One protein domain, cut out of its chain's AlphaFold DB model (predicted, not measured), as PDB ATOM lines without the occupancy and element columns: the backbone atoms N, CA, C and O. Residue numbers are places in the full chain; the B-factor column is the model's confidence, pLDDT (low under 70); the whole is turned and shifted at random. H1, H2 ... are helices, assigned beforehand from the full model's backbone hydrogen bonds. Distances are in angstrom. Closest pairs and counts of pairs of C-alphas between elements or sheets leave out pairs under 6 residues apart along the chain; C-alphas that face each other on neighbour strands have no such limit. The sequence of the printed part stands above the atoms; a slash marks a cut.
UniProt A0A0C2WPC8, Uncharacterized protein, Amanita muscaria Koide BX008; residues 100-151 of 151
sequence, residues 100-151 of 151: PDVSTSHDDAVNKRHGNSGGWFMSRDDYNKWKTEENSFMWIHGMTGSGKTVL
ATOM      1  N   PRO A 100       2.163  57.102  -8.673       81.19
ATOM      2  CA  PRO A 100       1.186  58.119  -9.031       81.19
ATOM      3  C   PRO A 100      -0.128  57.889  -8.281       81.19
ATOM      4  O   PRO A 100      -0.510  56.752  -8.000       81.19
ATOM      5  N   ASP A 101      -0.834  58.977  -7.982       83.50
ATOM      6  CA  ASP A 101      -2.148  58.916  -7.352       83.50
ATOM      7  C   ASP A 101      -3.170  58.250  -8.288       83.50
ATOM      8  O   ASP A 101      -3.609  58.822  -9.290       83.50
ATOM      9  N   VAL A 102      -3.541  57.014  -7.948       85.00
ATOM     10  CA  VAL A 102      -4.454  56.173  -8.730       85.00
ATOM     11  C   VAL A 102      -5.906  56.645  -8.677       85.00
ATOM     12  O   VAL A 102      -6.692  56.230  -9.529       85.00
ATOM     13  N   SER A 103      -6.270  57.503  -7.714       88.06
ATOM     14  CA  SER A 103      -7.648  57.981  -7.544       88.06
ATOM     15  C   SER A 103      -8.121  58.762  -8.769       88.06
ATOM     16  O   SER A 103      -9.167  58.455  -9.325       88.06
ATOM     17  N   THR A 104      -7.283  59.661  -9.286       86.69
ATOM     18  CA  THR A 104      -7.589  60.465 -10.479       86.69
ATOM     19  C   THR A 104      -7.897  59.605 -11.707       86.69
ATOM     20  O   THR A 104      -8.901  59.811 -12.386       86.69
ATOM     21  N   SER A 105      -7.077  58.581 -11.969       85.75
ATOM     22  CA  SER A 105      -7.304  57.654 -13.081       85.75
ATOM     23  C   SER A 105      -8.531  56.766 -12.860       85.75
ATOM     24  O   SER A 105      -9.161  56.362 -13.839       85.75
ATOM     25  N   HIS A 106      -8.843  56.424 -11.608       88.25
ATOM     26  CA  HIS A 106     -10.041  55.668 -11.255       88.25
ATOM     27  C   HIS A 106     -11.303  56.504 -11.489       88.25
ATOM     28  O   HIS A 106     -12.203  56.059 -12.198       88.25
ATOM     29  N   ASP A 107     -11.332  57.732 -10.974       90.69
ATOM     30  CA  ASP A 107     -12.456  58.657 -11.109       90.69
ATOM     31  C   ASP A 107     -12.731  58.977 -12.581       90.69
ATOM     32  O   ASP A 107     -13.876  58.930 -13.029       90.69
ATOM     33  N   ASP A 108     -11.685  59.200 -13.378       88.88
ATOM     34  CA  ASP A 108     -11.803  59.380 -14.825       88.88
ATOM     35  C   ASP A 108     -12.425  58.169 -15.527       88.88
ATOM     36  O   ASP A 108     -13.232  58.329 -16.448       88.88
ATOM     37  N   ALA A 109     -12.045  56.952 -15.131       88.62
ATOM     38  CA  ALA A 109     -12.609  55.730 -15.693       88.62
ATOM     39  C   ALA A 109     -14.085  55.570 -15.303       88.62
ATOM     40  O   ALA A 109     -14.909  55.259 -16.162       88.62
ATOM     41  N   VAL A 110     -14.431  55.865 -14.047       86.44
ATOM     42  CA  VAL A 110     -15.814  55.858 -13.553       86.44
ATOM     43  C   VAL A 110     -16.663  56.900 -14.285       86.44
ATOM     44  O   VAL A 110     -17.768  56.585 -14.719       86.44
ATOM     45  N   ASN A 111     -16.140  58.108 -14.496       89.19
ATOM     46  CA  ASN A 111     -16.836  59.189 -15.200       89.19
ATOM     47  C   ASN A 111     -17.050  58.884 -16.691       89.19
ATOM     48  O   ASN A 111     -18.045  59.308 -17.275       89.19
ATOM     49  N   LYS A 112     -16.130  58.137 -17.316       88.50
ATOM     50  CA  LYS A 112     -16.258  57.668 -18.707       88.50
ATOM     51  C   LYS A 112     -17.172  56.449 -18.843       88.50
ATOM     52  O   LYS A 112     -17.503  56.076 -19.969       88.50
ATOM     53  N   ARG A 113     -17.570  55.814 -17.736       87.00
ATOM     54  CA  ARG A 113     -18.423  54.626 -17.765       87.00
ATOM     55  C   ARG A 113     -19.800  54.984 -18.307       87.00
ATOM     56  O   ARG A 113     -20.476  55.890 -17.824       87.00
ATOM     57  N   HIS A 114     -20.258  54.213 -19.284       83.56
ATOM     58  CA  HIS A 114     -21.614  54.339 -19.798       83.56
ATOM     59  C   HIS A 114     -22.592  53.511 -18.952       83.56
ATOM     60  O   HIS A 114     -22.304  52.388 -18.539       83.56
ATOM     61  N   GLY A 115     -23.782  54.054 -18.682       78.56
ATOM     62  CA  GLY A 115     -24.835  53.307 -17.991       78.56
ATOM     63  C   GLY A 115     -25.144  51.993 -18.719       78.56
ATOM     64  O   GLY A 115     -25.273  51.981 -19.940       78.56
ATOM     65  N   ASN A 116     -25.255  50.892 -17.969       75.69
ATOM     66  CA  ASN A 116     -25.498  49.525 -18.458       75.69
ATOM     67  C   ASN A 116     -24.354  48.854 -19.248       75.69
ATOM     68  O   ASN A 116     -24.521  47.705 -19.673       75.69
ATOM     69  N   SER A 117     -23.180  49.482 -19.414       78.50
ATOM     70  CA  SER A 117     -21.996  48.752 -19.887       78.50
ATOM     71  C   SER A 117     -21.527  47.753 -18.824       78.50
ATOM     72  O   SER A 117     -21.667  47.996 -17.629       78.50
ATOM     73  N   GLY A 118     -21.011  46.600 -19.252       78.12
ATOM     74  CA  GLY A 118     -20.455  45.590 -18.340       78.12
ATOM     75  C   GLY A 118     -21.465  44.679 -17.637       78.12
ATOM     76  O   GLY A 118     -21.063  43.678 -17.048       78.12
ATOM     77  N   GLY A 119     -22.773  44.922 -17.772       82.88
ATOM     78  CA  GLY A 119     -23.804  44.056 -17.179       82.88
ATOM     79  C   GLY A 119     -23.725  42.595 -17.646       82.88
ATOM     80  O   GLY A 119     -23.906  41.685 -16.846       82.88
ATOM     81  N   TRP A 120     -23.360  42.368 -18.914       83.12
ATOM     82  CA  TRP A 120     -23.129  41.030 -19.482       83.12
ATOM     83  C   TRP A 120     -21.969  40.272 -18.820       83.12
ATOM     84  O   TRP A 120     -21.910  39.051 -18.916       83.12
ATOM     85  N   PHE A 121     -21.025  40.992 -18.211       85.81
ATOM     86  CA  PHE A 121     -19.869  40.432 -17.522       85.81
ATOM     87  C   PHE A 121     -20.191  40.190 -16.045       85.81
ATOM     88  O   PHE A 121     -19.938  39.100 -15.538       85.81
ATOM     89  N   MET A 122     -20.832  41.162 -15.388       85.38
ATOM     90  CA  MET A 122     -21.236  41.066 -13.979       85.38
ATOM     91  C   MET A 122     -22.294  39.980 -13.727       85.38
ATOM     92  O   MET A 122     -22.411  39.486 -12.610       85.38
ATOM     93  N   SER A 123     -23.061  39.591 -14.749       86.38
ATOM     94  CA  SER A 123     -24.038  38.502 -14.656       86.38
ATOM     95  C   SER A 123     -23.438  37.101 -14.811       86.38
ATOM     96  O   SER A 123     -24.163  36.124 -14.640       86.38
ATOM     97  N   ARG A 124     -22.145  36.969 -15.144       90.31
ATOM     98  CA  ARG A 124     -21.513  35.658 -15.351       90.31
ATOM     99  C   ARG A 124     -21.154  35.001 -14.025       90.31
ATOM    100  O   ARG A 124     -20.628  35.645 -13.119       90.31
ATOM    101  N   ASP A 125     -21.337  33.687 -13.971       90.38
ATOM    102  CA  ASP A 125     -20.957  32.872 -12.815       90.38
ATOM    103  C   ASP A 125     -19.474  33.011 -12.474       90.38
ATOM    104  O   ASP A 125     -19.124  33.066 -11.300       90.38
ATOM    105  N   ASP A 126     -18.610  33.140 -13.484       89.88
ATOM    106  CA  ASP A 126     -17.173  33.324 -13.286       89.88
ATOM    107  C   ASP A 126     -16.882  34.583 -12.452       89.88
ATOM    108  O   ASP A 126     -16.065  34.541 -11.533       89.88
ATOM    109  N   TYR A 127     -17.570  35.699 -12.740       91.81
ATOM    110  CA  TYR A 127     -17.397  36.959 -12.009       91.81
ATOM    111  C   TYR A 127     -17.896  36.822 -10.572       91.81
ATOM    112  O   TYR A 127     -17.227  37.255  -9.634       91.81
ATOM    113  N   ASN A 128     -19.054  36.186 -10.389       92.06
ATOM    114  CA  ASN A 128     -19.642  35.988  -9.069       92.06
ATOM    115  C   ASN A 128     -18.797  35.054  -8.192       92.06
ATOM    116  O   ASN A 128     -18.621  35.342  -7.008       92.06
ATOM    117  N   LYS A 129     -18.224  33.989  -8.764       93.06
ATOM    118  CA  LYS A 129     -17.275  33.104  -8.071       93.06
ATOM    119  C   LYS A 129     -16.026  33.860  -7.647       93.06
ATOM    120  O   LYS A 129     -15.722  33.895  -6.463       93.06
ATOM    121  N   TRP A 130     -15.382  34.574  -8.573       94.81
ATOM    122  CA  TRP A 130     -14.217  35.402  -8.249       94.81
ATOM    123  C   TRP A 130     -14.512  36.448  -7.160       94.81
ATOM    124  O   TRP A 130     -13.715  36.676  -6.258       94.81
ATOM    125  N   LYS A 131     -15.686  37.080  -7.196       93.38
ATOM    126  CA  LYS A 131     -16.060  38.101  -6.209       93.38
ATOM    127  C   LYS A 131     -16.291  37.538  -4.800       93.38
ATOM    128  O   LYS A 131     -16.184  38.289  -3.833       93.38
ATOM    129  N   THR A 132     -16.684  36.272  -4.683       94.94
ATOM    130  CA  THR A 132     -17.136  35.673  -3.414       94.94
ATOM    131  C   THR A 132     -16.140  34.685  -2.811       94.94
ATOM    132  O   THR A 132     -16.162  34.484  -1.600       94.94
ATOM    133  N   GLU A 133     -15.256  34.095  -3.615       95.94
ATOM    134  CA  GLU A 133     -14.234  33.153  -3.160       95.94
ATOM    135  C   GLU A 133     -12.963  33.878  -2.693       95.94
ATOM    136  O   GLU A 133     -12.367  34.675  -3.427       95.94
ATOM    137  N   GLU A 134     -12.502  33.557  -1.482       92.50
ATOM    138  CA  GLU A 134     -11.207  34.019  -0.975       92.50
ATOM    139  C   GLU A 134     -10.044  33.444  -1.802       92.50
ATOM    140  O   GLU A 134     -10.083  32.297  -2.244       92.50
ATOM    141  N   ASN A 135      -8.975  34.230  -1.979       92.50
ATOM    142  CA  ASN A 135      -7.782  33.860  -2.758       92.50
ATOM    143  C   ASN A 135      -8.051  33.488  -4.233       92.50
ATOM    144  O   ASN A 135      -7.265  32.764  -4.844       92.50
ATOM    145  N   SER A 136      -9.135  33.989  -4.826       91.88
ATOM    146  CA  SER A 136      -9.457  33.770  -6.237       91.88
ATOM    147  C   SER A 136      -8.872  34.866  -7.148       91.88
ATOM    148  O   SER A 136      -8.645  36.007  -6.740       91.88
ATOM    149  N   PHE A 137      -8.610  34.528  -8.416       92.44
ATOM    150  CA  PHE A 137      -8.061  35.447  -9.423       92.44
ATOM    151  C   PHE A 137      -8.846  35.357 -10.732       92.44
ATOM    152  O   PHE A 137      -9.160  34.264 -11.200       92.44
ATOM    153  N   MET A 138      -9.119  36.506 -11.349       89.44
ATOM    154  CA  MET A 138      -9.814  36.599 -12.629       89.44
ATOM    155  C   MET A 138      -9.036  37.483 -13.602       89.44
ATOM    156  O   MET A 138      -8.650  38.604 -13.277       89.44
ATOM    157  N   TRP A 139      -8.856  36.991 -14.829       89.06
ATOM    158  CA  TRP A 139      -8.186  37.717 -15.905       89.06
ATOM    159  C   TRP A 139      -9.180  38.136 -16.992       89.06
ATOM    160  O   TRP A 139      -9.770  37.290 -17.666       89.06
ATOM    161  N   ILE A 140      -9.336  39.445 -17.205       87.81
ATOM    162  CA  ILE A 140     -10.177  40.002 -18.273       87.81
ATOM    163  C   ILE A 140      -9.279  40.385 -19.453       87.81
ATOM    164  O   ILE A 140      -8.515  41.347 -19.385       87.81
ATOM    165  N   HIS A 141      -9.385  39.657 -20.564       88.12
ATOM    166  CA  HIS A 141      -8.631  39.932 -21.788       88.12
ATOM    167  C   HIS A 141      -9.532  40.446 -22.916       88.12
ATOM    168  O   HIS A 141     -10.727  40.176 -22.975       88.12
ATOM    169  N   GLY A 142      -8.946  41.194 -23.850       86.00
ATOM    170  CA  GLY A 142      -9.653  41.735 -25.009       86.00
ATOM    171  C   GLY A 142      -8.771  42.699 -25.788       86.00
ATOM    172  O   GLY A 142      -7.768  43.176 -25.254       86.00
ATOM    173  N   MET A 143      -9.159  43.029 -27.019       87.50
ATOM    174  CA  MET A 143      -8.410  43.954 -27.881       87.50
ATOM    175  C   MET A 143      -8.175  45.316 -27.211       87.50
ATOM    176  O   MET A 143      -8.924  45.726 -26.316       87.50
ATOM    177  N   THR A 144      -7.141  46.041 -27.624       86.81
ATOM    178  CA  THR A 144      -6.927  47.432 -27.196       86.81
ATOM    179  C   THR A 144      -8.175  48.267 -27.496       86.81
ATOM    180  O   THR A 144      -8.803  48.091 -28.534       86.81
ATOM    181  N   GLY A 145      -8.586  49.128 -26.562       82.06
ATOM    182  CA  GLY A 145      -9.796  49.946 -26.723       82.06
ATOM    183  C   GLY A 145     -11.132  49.234 -26.460       82.06
ATOM    184  O   GLY A 145     -12.166  49.879 -26.524       82.06
ATOM    185  N   SER A 146     -11.149  47.950 -26.075       82.62
ATOM    186  CA  SER A 146     -12.387  47.215 -25.708       82.62
ATOM    187  C   SER A 146     -13.062  47.665 -24.399       82.62
ATOM    188  O   SER A 146     -13.963  46.992 -23.910       82.62
ATOM    189  N   GLY A 147     -12.621  48.774 -23.800       82.75
ATOM    190  CA  GLY A 147     -13.269  49.356 -22.621       82.75
ATOM    191  C   GLY A 147     -13.023  48.635 -21.294       82.75
ATOM    192  O   GLY A 147     -13.632  49.013 -20.308       82.75
ATOM    193  N   LYS A 148     -12.113  47.652 -21.225       88.19
ATOM    194  CA  LYS A 148     -11.836  46.861 -20.003       88.19
ATOM    195  C   LYS A 148     -11.583  47.703 -18.742       88.19
ATOM    196  O   LYS A 148     -12.011  47.311 -17.669       88.19
ATOM    197  N   THR A 149     -10.897  48.840 -18.872       86.44
ATOM    198  CA  THR A 149     -10.585  49.755 -17.754       86.44
ATOM    199  C   THR A 149     -11.781  50.615 -17.322       86.44
ATOM    200  O   THR A 149     -11.807  51.085 -16.196       86.44
ATOM    201  N   VAL A 150     -12.754  50.829 -18.211       84.56
ATOM    202  CA  VAL A 150     -13.925  51.719 -18.035       84.56
ATOM    203  C   VAL A 150     -15.201  50.908 -17.728       84.56
ATOM    204  O   VAL A 150     -16.295  51.464 -17.663       84.56
ATOM    205  N   LEU A 151     -15.064  49.584 -17.617       79.19
ATOM    206  CA  LEU A 151     -16.149  48.603 -17.512       79.19
ATOM    207  C   LEU A 151     -16.857  48.609 -16.144       79.19
ATOM    208  O   LEU A 151     -16.536  49.454 -15.279       79.19
TER     209      LEU A 151
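AT A GLANCE: This is residues 100 to 151 of the 151 residues of an uncharacterized protein of Amanita muscaria Koide BX008 (UniProt A0A0C2WPC8). The model is an open arch of three helices: H1 and H3 are its two legs, standing well away from each other, and the short H2 lies in the stretch that bridges them. From the far end of H3 a long tail, residues 133 to 151, sweeps back across the open side toward H1; residues 141 to 146 stick out, and the last residues turn back in toward the gap between the legs. The printed part has 52 residues with three named helices, in the order H1, H2, H3, and no named strand; the class is all helix, though under half of the residues, 23 of 52, are in named elements. The whole is loose, with a radius of gyration of the C-alphas of 12.7 A, and the C-alphas span 29 by 25 by 21 A.

HOW THE PARTS SIT: H1, residues 102 to 112, touches no helix. A short link of 6 residues joins it to H2, residues 119 to 122, and these two helices are apart, with no C-alpha of the one within 8 A of the other. A tight link of 2 residues joins H2 to H3, residues 125 to 132. H2 and H3 are close but not clearly touching, with 2 pairs of C-alphas within 8 A; the closest C-alphas are those of Phe 121 and Tyr 127, 7.0 A apart. The centres of H2 and H3 are 11.2 A apart. H1 and H3 are apart. In H1 and H3 every O i to N i+4 pair is within hydrogen-bond range; H2, with 4 residues, is too short for such a pair, and its one O i to N i+3 pair is within range.

IN THESE COORDINATES: H1 begins at Val 102, with its C-alpha at (-4.454, 56.173, -8.730), and ends at Lys 112; it has 11 residues and measures 15.5 A from first to last C-alpha. H2 runs from Gly 119 to Met 122. H3 has 8 residues, from Asp 125 to Thr 132, and measures 10.5 A; C-alpha 132 is at (-17.136, 35.673, -3.414). In the stretch after it, which has no named element, C-alpha 144 is at (-6.927, 47.432, -27.196).

THE WHOLE: The two C-alphas farthest apart are those of Pro 100 and Asp 125, at 33.8 A. The C-alphas of Pro 100 and Leu 151, the first and last printed residues, are 21.5 A apart, and Leu 151 is the chain's last residue. Residues 133 to 151 lie with their C-alphas 5 to 18 A from the mean of the C-alphas, and residues 141 to 146 stand free. The printed part has no cut, and no link between its helices is long. The mean pLDDT of the printed part is 87.2, and no printed residue is under 70.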